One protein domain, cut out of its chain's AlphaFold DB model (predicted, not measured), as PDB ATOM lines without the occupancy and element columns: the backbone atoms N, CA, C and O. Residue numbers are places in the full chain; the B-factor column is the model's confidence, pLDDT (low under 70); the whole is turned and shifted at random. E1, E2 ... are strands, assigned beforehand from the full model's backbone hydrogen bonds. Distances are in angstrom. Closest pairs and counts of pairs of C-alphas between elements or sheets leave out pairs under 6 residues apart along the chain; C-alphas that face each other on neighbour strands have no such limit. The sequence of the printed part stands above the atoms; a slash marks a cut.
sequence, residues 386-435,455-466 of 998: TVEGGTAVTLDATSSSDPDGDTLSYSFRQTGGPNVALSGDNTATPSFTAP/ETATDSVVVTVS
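This is residues 386 to 435 and 455 to 466 of the 998 residues of a protein of Erythrobacter aureus (UniProt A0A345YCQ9). This is a rod with little regular structure: two long strands, E2 and E4, run lengthwise near each other, the short antiparallel pair E1 and E3 makes another side, and residues 401 to 407 stick out at one end. The printed part has 62 residues, 24 of them in four named strands, E1 to E4 along the chain; the class is all strand. It is only just loose, close to compact, with radius of gyration of the C-alphas 13.0 A and spans of 41, 17 and 17 A.

Look first at residues 386 to 387, which pair parallel with residues 464 to 465 of E4, residues 456 to 465. Next, E1, residues 392 to 394, is antiparallel to E3, residues 431 to 433, at 157 degrees; N 393 and O 432 are 2.8 A apart, within hydrogen-bond range. E2, residues 409 to 416, and E4 are near each other, and each pairs with no named strand.

Find C-alpha 392 at (156.520, 159.413, 211.453), where E1 begins; it spans 6.9 A, E2 22.6 A, E3 7.2 A. E4 spans 29.8 A to C-alpha 465 at (154.236, 169.236, 216.701).

Residues 436 to 454 are cut out, with 34.3 A between C-alphas 435 and 455. The links E1 to E2 and E2 to E3 are long. No printed residue has pLDDT under 70.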
ATOM      1  N   THR A 386     158.435 166.084 221.463       91.56
ATOM      2  CA  THR A 386     158.256 167.104 220.422       91.56
ATOM      3  C   THR A 386     158.793 166.582 219.094       91.56
ATOM      4  O   THR A 386     159.849 165.951 219.070       91.56
ATOM      5  N   VAL A 387     158.068 166.826 218.003       90.12
ATOM      6  CA  VAL A 387     158.400 166.376 216.643       90.12
ATOM      7  C   VAL A 387     158.161 167.489 215.616       90.12
ATOM      8  O   VAL A 387     157.487 168.482 215.899       90.12
ATOM      9  N   GLU A 388     158.712 167.331 214.417       85.75
ATOM     10  CA  GLU A 388     158.421 168.182 213.257       85.75
ATOM     11  C   GLU A 388     157.172 167.681 212.513       85.75
ATOM     12  O   GLU A 388     156.781 166.512 212.631       85.75
ATOM     13  N   GLY A 389     156.521 168.568 211.759       84.88
ATOM     14  CA  GLY A 389     155.337 168.214 210.978       84.88
ATOM     15  C   GLY A 389     155.649 167.190 209.884       84.88
ATOM     16  O   GLY A 389     156.756 167.144 209.361       84.88
ATOM     17  N   GLY A 390     154.696 166.317 209.555       82.44
ATOM     18  CA  GLY A 390     154.890 165.274 208.535       82.44
ATOM     19  C   GLY A 390     155.827 164.118 208.926       82.44
ATOM     20  O   GLY A 390     155.941 163.151 208.170       82.44
ATOM     21  N   THR A 391     156.468 164.155 210.099       87.75
ATOM     22  CA  THR A 391     157.326 163.058 210.581       87.75
ATOM     23  C   THR A 391     156.518 161.831 211.020       87.75
ATOM     24  O   THR A 391     155.365 161.930 211.443       87.75
ATOM     25  N   ALA A 392     157.114 160.639 210.922       91.50
ATOM     26  CA  ALA A 392     156.520 159.413 211.453       91.50
ATOM     27  C   ALA A 392     156.807 159.283 212.958       91.50
ATOM     28  O   ALA A 392     157.959 159.359 213.386       91.50
ATOM     29  N   VAL A 393     155.762 159.056 213.751       94.00
ATOM     30  CA  VAL A 393     155.807 158.969 215.215       94.00
ATOM     31  C   VAL A 393     155.344 157.585 215.654       94.00
ATOM     32  O   VAL A 393     154.284 157.132 215.231       94.00
ATOM     33  N   THR A 394     156.104 156.940 216.540       94.44
ATOM     34  CA  THR A 394     155.755 155.650 217.164       94.44
ATOM     35  C   THR A 394     155.605 155.842 218.668       94.44
ATOM     36  O   THR A 394     156.569 156.242 219.322       94.44
ATOM     37  N   LEU A 395     154.417 155.593 219.224       95.31
ATOM     38  CA  LEU A 395     154.208 155.557 220.678       95.31
ATOM     39  C   LEU A 395     154.776 154.243 221.236       95.31
ATOM     40  O   LEU A 395     154.996 153.304 220.473       95.31
ATOM     41  N   ASP A 396     155.053 154.177 222.535       93.94
ATOM     42  CA  ASP A 396     155.702 153.008 223.139       93.94
ATOM     43  C   ASP A 396     155.196 152.788 224.564       93.94
ATOM     44  O   ASP A 396     155.509 153.567 225.459       93.94
ATOM     45  N   ALA A 397     154.414 151.725 224.741       94.81
ATOM     46  CA  ALA A 397     153.892 151.259 226.020       94.81
ATOM     47  C   ALA A 397     154.535 149.944 226.494       94.81
ATOM     48  O   ALA A 397     153.996 149.270 227.374       94.81
ATOM     49  N   THR A 398     155.685 149.551 225.930       93.12
ATOM     50  CA  THR A 398     156.352 148.271 226.257       93.12
ATOM     51  C   THR A 398     156.882 148.182 227.693       93.12
ATOM     52  O   THR A 398     157.179 147.082 228.157       93.12
ATOM     53  N   SER A 399     156.953 149.308 228.408       93.75
ATOM     54  CA  SER A 399     157.243 149.381 229.849       93.75
ATOM     55  C   SER A 399     156.064 148.986 230.751       93.75
ATOM     56  O   SER A 399     156.259 148.816 231.957       93.75
ATOM     57  N   SER A 400     154.853 148.838 230.200       94.94
ATOM     58  CA  SER A 400     153.676 148.395 230.958       94.94
ATOM     59  C   SER A 400     153.902 146.993 231.533       94.94
ATOM     60  O   SER A 400     154.491 146.129 230.879       94.94
ATOM     61  N   SER A 401     153.455 146.749 232.765       92.38
ATOM     62  CA  SER A 401     153.782 145.512 233.490       92.38
ATOM     63  C   SER A 401     152.658 145.036 234.398       92.38
ATOM     64  O   SER A 401     151.909 145.841 234.946       92.38
ATOM     65  N   ASP A 402     152.570 143.720 234.576       89.94
ATOM     66  CA  ASP A 402     151.641 143.099 235.511       89.94
ATOM     67  C   ASP A 402     152.366 142.616 236.789       89.94
ATOM     68  O   ASP A 402     153.407 141.953 236.677       89.94
ATOM     69  N   PRO A 403     151.873 142.923 238.006       83.62
ATOM     70  CA  PRO A 403     152.512 142.489 239.248       83.62
ATOM     71  C   PRO A 403     152.443 140.981 239.534       83.62
ATOM     72  O   PRO A 403     153.262 140.498 240.328       83.62
ATOM     73  N   ASP A 404     151.465 140.263 238.980       81.88
ATOM     74  CA  ASP A 404     151.237 138.819 239.149       81.88
ATOM     75  C   ASP A 404     151.832 137.988 237.987       81.88
ATOM     76  O   ASP A 404     152.112 136.797 238.153       81.88
ATOM     77  N   GLY A 405     152.168 138.641 236.871       79.88
ATOM     78  CA  GLY A 405     152.803 138.066 235.684       79.88
ATOM     79  C   GLY A 405     151.825 137.717 234.559       79.88
ATOM     80  O   GLY A 405     152.205 136.968 233.652       79.88
ATOM     81  N   ASP A 406     150.595 138.231 234.614       83.38
ATOM     82  CA  ASP A 406     149.557 137.980 233.615       83.38
ATOM     83  C   ASP A 406     149.869 138.639 232.253       83.38
ATOM     84  O   ASP A 406     150.735 139.507 232.099       83.38
ATOM     85  N   THR A 407     149.209 138.145 231.200       88.56
ATOM     86  CA  THR A 407     149.503 138.549 229.815       88.56
ATOM     87  C   THR A 407     148.729 139.803 229.430       88.56
ATOM     88  O   THR A 407     147.518 139.755 229.251       88.56
ATOM     89  N   LEU A 408     149.457 140.897 229.212       93.06
ATOM     90  CA  LEU A 408     148.877 142.195 228.876       93.06
ATOM     91  C   LEU A 408     148.383 142.301 227.427       93.06
ATOM     92  O   LEU A 408     149.053 141.876 226.480       93.06
ATOM     93  N   SER A 409     147.254 142.985 227.256       93.69
ATOM     94  CA  SER A 409     146.757 143.501 225.979       93.69
ATOM     95  C   SER A 409     146.646 145.032 226.001       93.69
ATOM     96  O   SER A 409     146.585 145.635 227.070       93.69
ATOM     97  N   TYR A 410     146.680 145.662 224.822       96.12
ATOM     98  CA  TYR A 410     146.848 147.112 224.658       96.12
ATOM     99  C   TYR A 410     145.756 147.704 223.763       96.12
ATOM    100  O   TYR A 410     145.339 147.077 222.789       96.12
ATOM    101  N   SER A 411     145.338 148.937 224.052       95.56
ATOM    102  CA  SER A 411     144.426 149.719 223.211       95.56
ATOM    103  C   SER A 411     144.732 151.212 223.327       95.56
ATOM    104  O   SER A 411     144.507 151.816 224.375       95.56
ATOM    105  N   PHE A 412     145.249 151.815 222.260       96.56
ATOM    106  CA  PHE A 412     145.524 153.246 222.170       96.56
ATOM    107  C   PHE A 412     144.369 154.016 221.535       96.56
ATOM    108  O   PHE A 412     143.775 153.599 220.541       96.56
ATOM    109  N   ARG A 413     144.117 155.221 222.047       94.50
ATOM    110  CA  ARG A 413     143.148 156.159 221.480       94.50
ATOM    111  C   ARG A 413     143.672 157.588 221.539       94.50
ATOM    112  O   ARG A 413     144.182 158.030 222.562       94.50
ATOM    113  N   GLN A 414     143.473 158.352 220.466       96.38
ATOM    114  CA  GLN A 414     143.682 159.799 220.510       96.38
ATOM    115  C   GLN A 414     142.564 160.481 221.317       96.38
ATOM    116  O   GLN A 414     141.374 160.302 221.034       96.38
ATOM    117  N   THR A 415     142.951 161.277 222.311       92.19
ATOM    118  CA  THR A 415     142.059 161.989 223.239       92.19
ATOM    119  C   THR A 415     142.067 163.506 223.035       92.19
ATOM    120  O   THR A 415     141.105 164.169 223.423       92.19
ATOM    121  N   GLY A 416     143.090 164.059 222.372       91.06
ATOM    122  CA  GLY A 416     143.196 165.491 222.074       91.06
ATOM    123  C   GLY A 416     144.038 165.821 220.835       91.06
ATOM    124  O   GLY A 416     144.833 165.004 220.365       91.06
ATOM    125  N   GLY A 417     143.866 167.043 220.323       91.62
ATOM    126  CA  GLY A 417     144.580 167.574 219.156       91.62
ATOM    127  C   GLY A 417     143.909 167.310 217.800       91.62
ATOM    128  O   GLY A 417     142.793 166.791 217.750       91.62
ATOM    129  N   PRO A 418     144.563 167.684 216.684       90.31
ATOM    130  CA  PRO A 418     144.109 167.351 215.334       90.31
ATOM    131  C   PRO A 418     144.123 165.836 215.099       90.31
ATOM    132  O   PRO A 418     145.114 165.179 215.415       90.31
ATOM    133  N   ASN A 419     143.044 165.279 214.540       90.38
ATOM    134  CA  ASN A 419     142.918 163.832 214.334       90.38
ATOM    135  C   ASN A 419     144.020 163.267 213.420       90.38
ATOM    136  O   ASN A 419     144.188 163.731 212.291       90.38
ATOM    137  N   VAL A 420     144.665 162.191 213.866       93.19
ATOM    138  CA  VAL A 420     145.604 161.376 213.079       93.19
ATOM    139  C   VAL A 420     145.112 159.935 212.948       93.19
ATOM    140  O   VAL A 420     144.342 159.443 213.771       93.19
ATOM    141  N   ALA A 421     145.561 159.240 211.902       92.12
ATOM    142  CA  ALA A 421     145.315 157.810 211.744       92.12
ATOM    143  C   ALA A 421     146.410 157.010 212.467       92.12
ATOM    144  O   ALA A 421     147.572 157.059 212.062       92.12
ATOM    145  N   LEU A 422     146.033 156.280 213.520       93.56
ATOM    146  CA  LEU A 422     146.908 155.317 214.189       93.56
ATOM    147  C   LEU A 422     146.946 153.997 213.405       93.56
ATOM    148  O   LEU A 422     145.927 153.517 212.913       93.56
ATOM    149  N   SER A 423     148.130 153.397 213.325       93.19
ATOM    150  CA  SER A 423     148.378 152.062 212.787       93.19
ATOM    151  C   SER A 423     148.898 151.163 213.905       93.19
ATOM    152  O   SER A 423     149.891 151.507 214.550       93.19
ATOM    153  N   GLY A 424     148.233 150.026 214.137       92.38
ATOM    154  CA  GLY A 424     148.548 149.110 215.241       92.38
ATOM    155  C   GLY A 424     148.110 149.630 216.614       92.38
ATOM    156  O   GLY A 424     148.809 149.400 217.596       92.38
ATOM    157  N   ASP A 425     146.982 150.340 216.680       93.06
ATOM    158  CA  ASP A 425     146.378 150.897 217.901       93.06
ATOM    159  C   ASP A 425     146.111 149.854 219.002       93.06
ATOM    160  O   ASP A 425     146.165 150.183 220.182       93.06
ATOM    161  N   ASN A 426     145.923 148.587 218.639       92.62
ATOM    162  CA  ASN A 426     145.803 147.454 219.561       92.62
ATOM    163  C   ASN A 426     147.142 146.778 219.942       92.62
ATOM    164  O   ASN A 426     147.164 145.607 220.332       92.62
ATOM    165  N   THR A 427     148.273 147.469 219.779       92.81
ATOM    166  CA  THR A 427     149.618 146.956 220.099       92.81
ATOM    167  C   THR A 427     150.338 147.870 221.088       92.81
ATOM    168  O   THR A 427     149.955 149.022 221.268       92.81
ATOM    169  N   ALA A 428     151.421 147.381 221.697       91.62
ATOM    170  CA  ALA A 428     152.255 148.192 222.586       91.62
ATOM    171  C   ALA A 428     152.990 149.346 221.868       91.62
ATOM    172  O   ALA A 428     153.512 150.229 222.539       91.62
ATOM    173  N   THR A 429     153.065 149.351 220.528       94.88
ATOM    174  CA  THR A 429     153.846 150.340 219.761       94.88
ATOM    175  C   THR A 429     153.117 150.832 218.497       94.88
ATOM    176  O   THR A 429     153.561 150.540 217.377       94.88
ATOM    177  N   PRO A 430     151.981 151.547 218.616       96.00
ATOM    178  CA  PRO A 430     151.284 152.099 217.460       96.00
ATOM    179  C   PRO A 430     152.067 153.256 216.835       96.00
ATOM    180  O   PRO A 430     152.902 153.897 217.477       96.00
ATOM    181  N   SER A 431     151.744 153.585 215.587       94.25
ATOM    182  CA  SER A 431     152.374 154.699 214.870       94.25
ATOM    183  C   SER A 431     151.390 155.556 214.082       94.25
ATOM    184  O   SER A 431     150.315 155.096 213.705       94.25
ATOM    185  N   PHE A 432     151.765 156.809 213.830       95.12
ATOM    186  CA  PHE A 432     151.041 157.758 212.983       95.12
ATOM    187  C   PHE A 432     152.015 158.710 212.275       95.12
ATOM    188  O   PHE A 432     153.191 158.787 212.627       95.12
ATOM    189  N   THR A 433     151.531 159.465 211.291       92.00
ATOM    190  CA  THR A 433     152.268 160.602 210.716       92.00
ATOM    191  C   THR A 433     151.778 161.888 211.369       92.00
ATOM    192  O   THR A 433     150.571 162.149 211.371       92.00
ATOM    193  N   ALA A 434     152.688 162.683 211.931       89.81
ATOM    194  CA  ALA A 434     152.369 163.989 212.489       89.81
ATOM    195  C   ALA A 434     151.695 164.872 211.418       89.81
ATOM    196  O   ALA A 434     152.139 164.860 210.265       89.81
ATOM    197  N   PRO A 435     150.650 165.651 211.759       86.56
ATOM    198  CA  PRO A 435     150.122 166.672 210.860       86.56
ATOM    199  C   PRO A 435     151.247 167.583 210.355       86.56
ATOM    200  O   PRO A 435     152.251 167.764 211.045       86.56
ATOM    201  N   GLU A 455     141.388 143.018 235.104       85.12
ATOM    202  CA  GLU A 455     141.378 144.436 235.474       85.12
ATOM    203  C   GLU A 455     142.122 145.287 234.426       85.12
ATOM    204  O   GLU A 455     142.902 144.789 233.613       85.12
ATOM    205  N   THR A 456     141.898 146.607 234.440       90.94
ATOM    206  CA  THR A 456     142.518 147.528 233.466       90.94
ATOM    207  C   THR A 456     143.152 148.753 234.115       90.94
ATOM    208  O   THR A 456     142.691 149.242 235.148       90.94
ATOM    209  N   ALA A 457     144.194 149.281 233.474       93.62
ATOM    210  CA  ALA A 457     144.845 150.541 233.820       93.62
ATOM    211  C   ALA A 457     145.029 151.421 232.578       93.62
ATOM    212  O   ALA A 457     145.098 150.915 231.456       93.62
ATOM    213  N   THR A 458     145.122 152.739 232.769       95.44
ATOM    214  CA  THR A 458     145.379 153.692 231.682       95.44
ATOM    215  C   THR A 458     146.528 154.638 232.004       95.44
ATOM    216  O   THR A 458     146.782 154.949 233.167       95.44
ATOM    217  N   ASP A 459     147.204 155.106 230.956       96.56
ATOM    218  CA  ASP A 459     148.189 156.190 231.014       96.56
ATOM    219  C   ASP A 459     148.117 157.045 229.734       96.56
ATOM    220  O   ASP A 459     147.491 156.643 228.749       96.56
ATOM    221  N   SER A 460     148.696 158.248 229.734       95.62
ATOM    222  CA  SER A 460     148.616 159.199 228.616       95.62
ATOM    223  C   SER A 460     149.961 159.805 228.226       95.62
ATOM    224  O   SER A 460     150.755 160.187 229.076       95.62
ATOM    225  N   VAL A 461     150.154 159.995 226.917       96.31
ATOM    226  CA  VAL A 461     151.348 160.604 226.314       96.31
ATOM    227  C   VAL A 461     150.978 161.777 225.406       96.31
ATOM    228  O   VAL A 461     150.018 161.723 224.624       96.31
ATOM    229  N   VAL A 462     151.756 162.855 225.489       95.88
ATOM    230  CA  VAL A 462     151.601 164.074 224.692       95.88
ATOM    231  C   VAL A 462     152.658 164.140 223.589       95.88
ATOM    232  O   VAL A 462     153.863 164.046 223.828       95.88
ATOM    233  N   VAL A 463     152.207 164.373 222.357       94.62
ATOM    234  CA  VAL A 463     153.069 164.661 221.205       94.62
ATOM    235  C   VAL A 463     152.836 166.101 220.762       94.62
ATOM    236  O   VAL A 463     151.754 166.453 220.295       94.62
ATOM    237  N   THR A 464     153.857 166.944 220.897       91.88
ATOM    238  CA  THR A 464     153.828 168.329 220.408       91.88
ATOM    239  C   THR A 464     154.447 168.399 219.015       91.88
ATOM    240  O   THR A 464     155.587 167.991 218.821       91.88
ATOM    241  N   VAL A 465     153.716 168.933 218.040       90.50
ATOM    242  CA  VAL A 465     154.236 169.236 216.701       90.50
ATOM    243  C   VAL A 465     154.710 170.683 216.688       90.50
ATOM    244  O   VAL A 465     153.967 171.591 217.075       90.50
ATOM    245  N   SER A 466     155.953 170.890 216.266       86.12
ATOM    246  CA  SER A 466     156.588 172.208 216.202       86.12
ATOM    247  C   SER A 466     155.873 173.144 215.211       86.12
ATOM    248  O   SER A 466     155.252 172.667 214.257       86.12
TER     249      SER A 466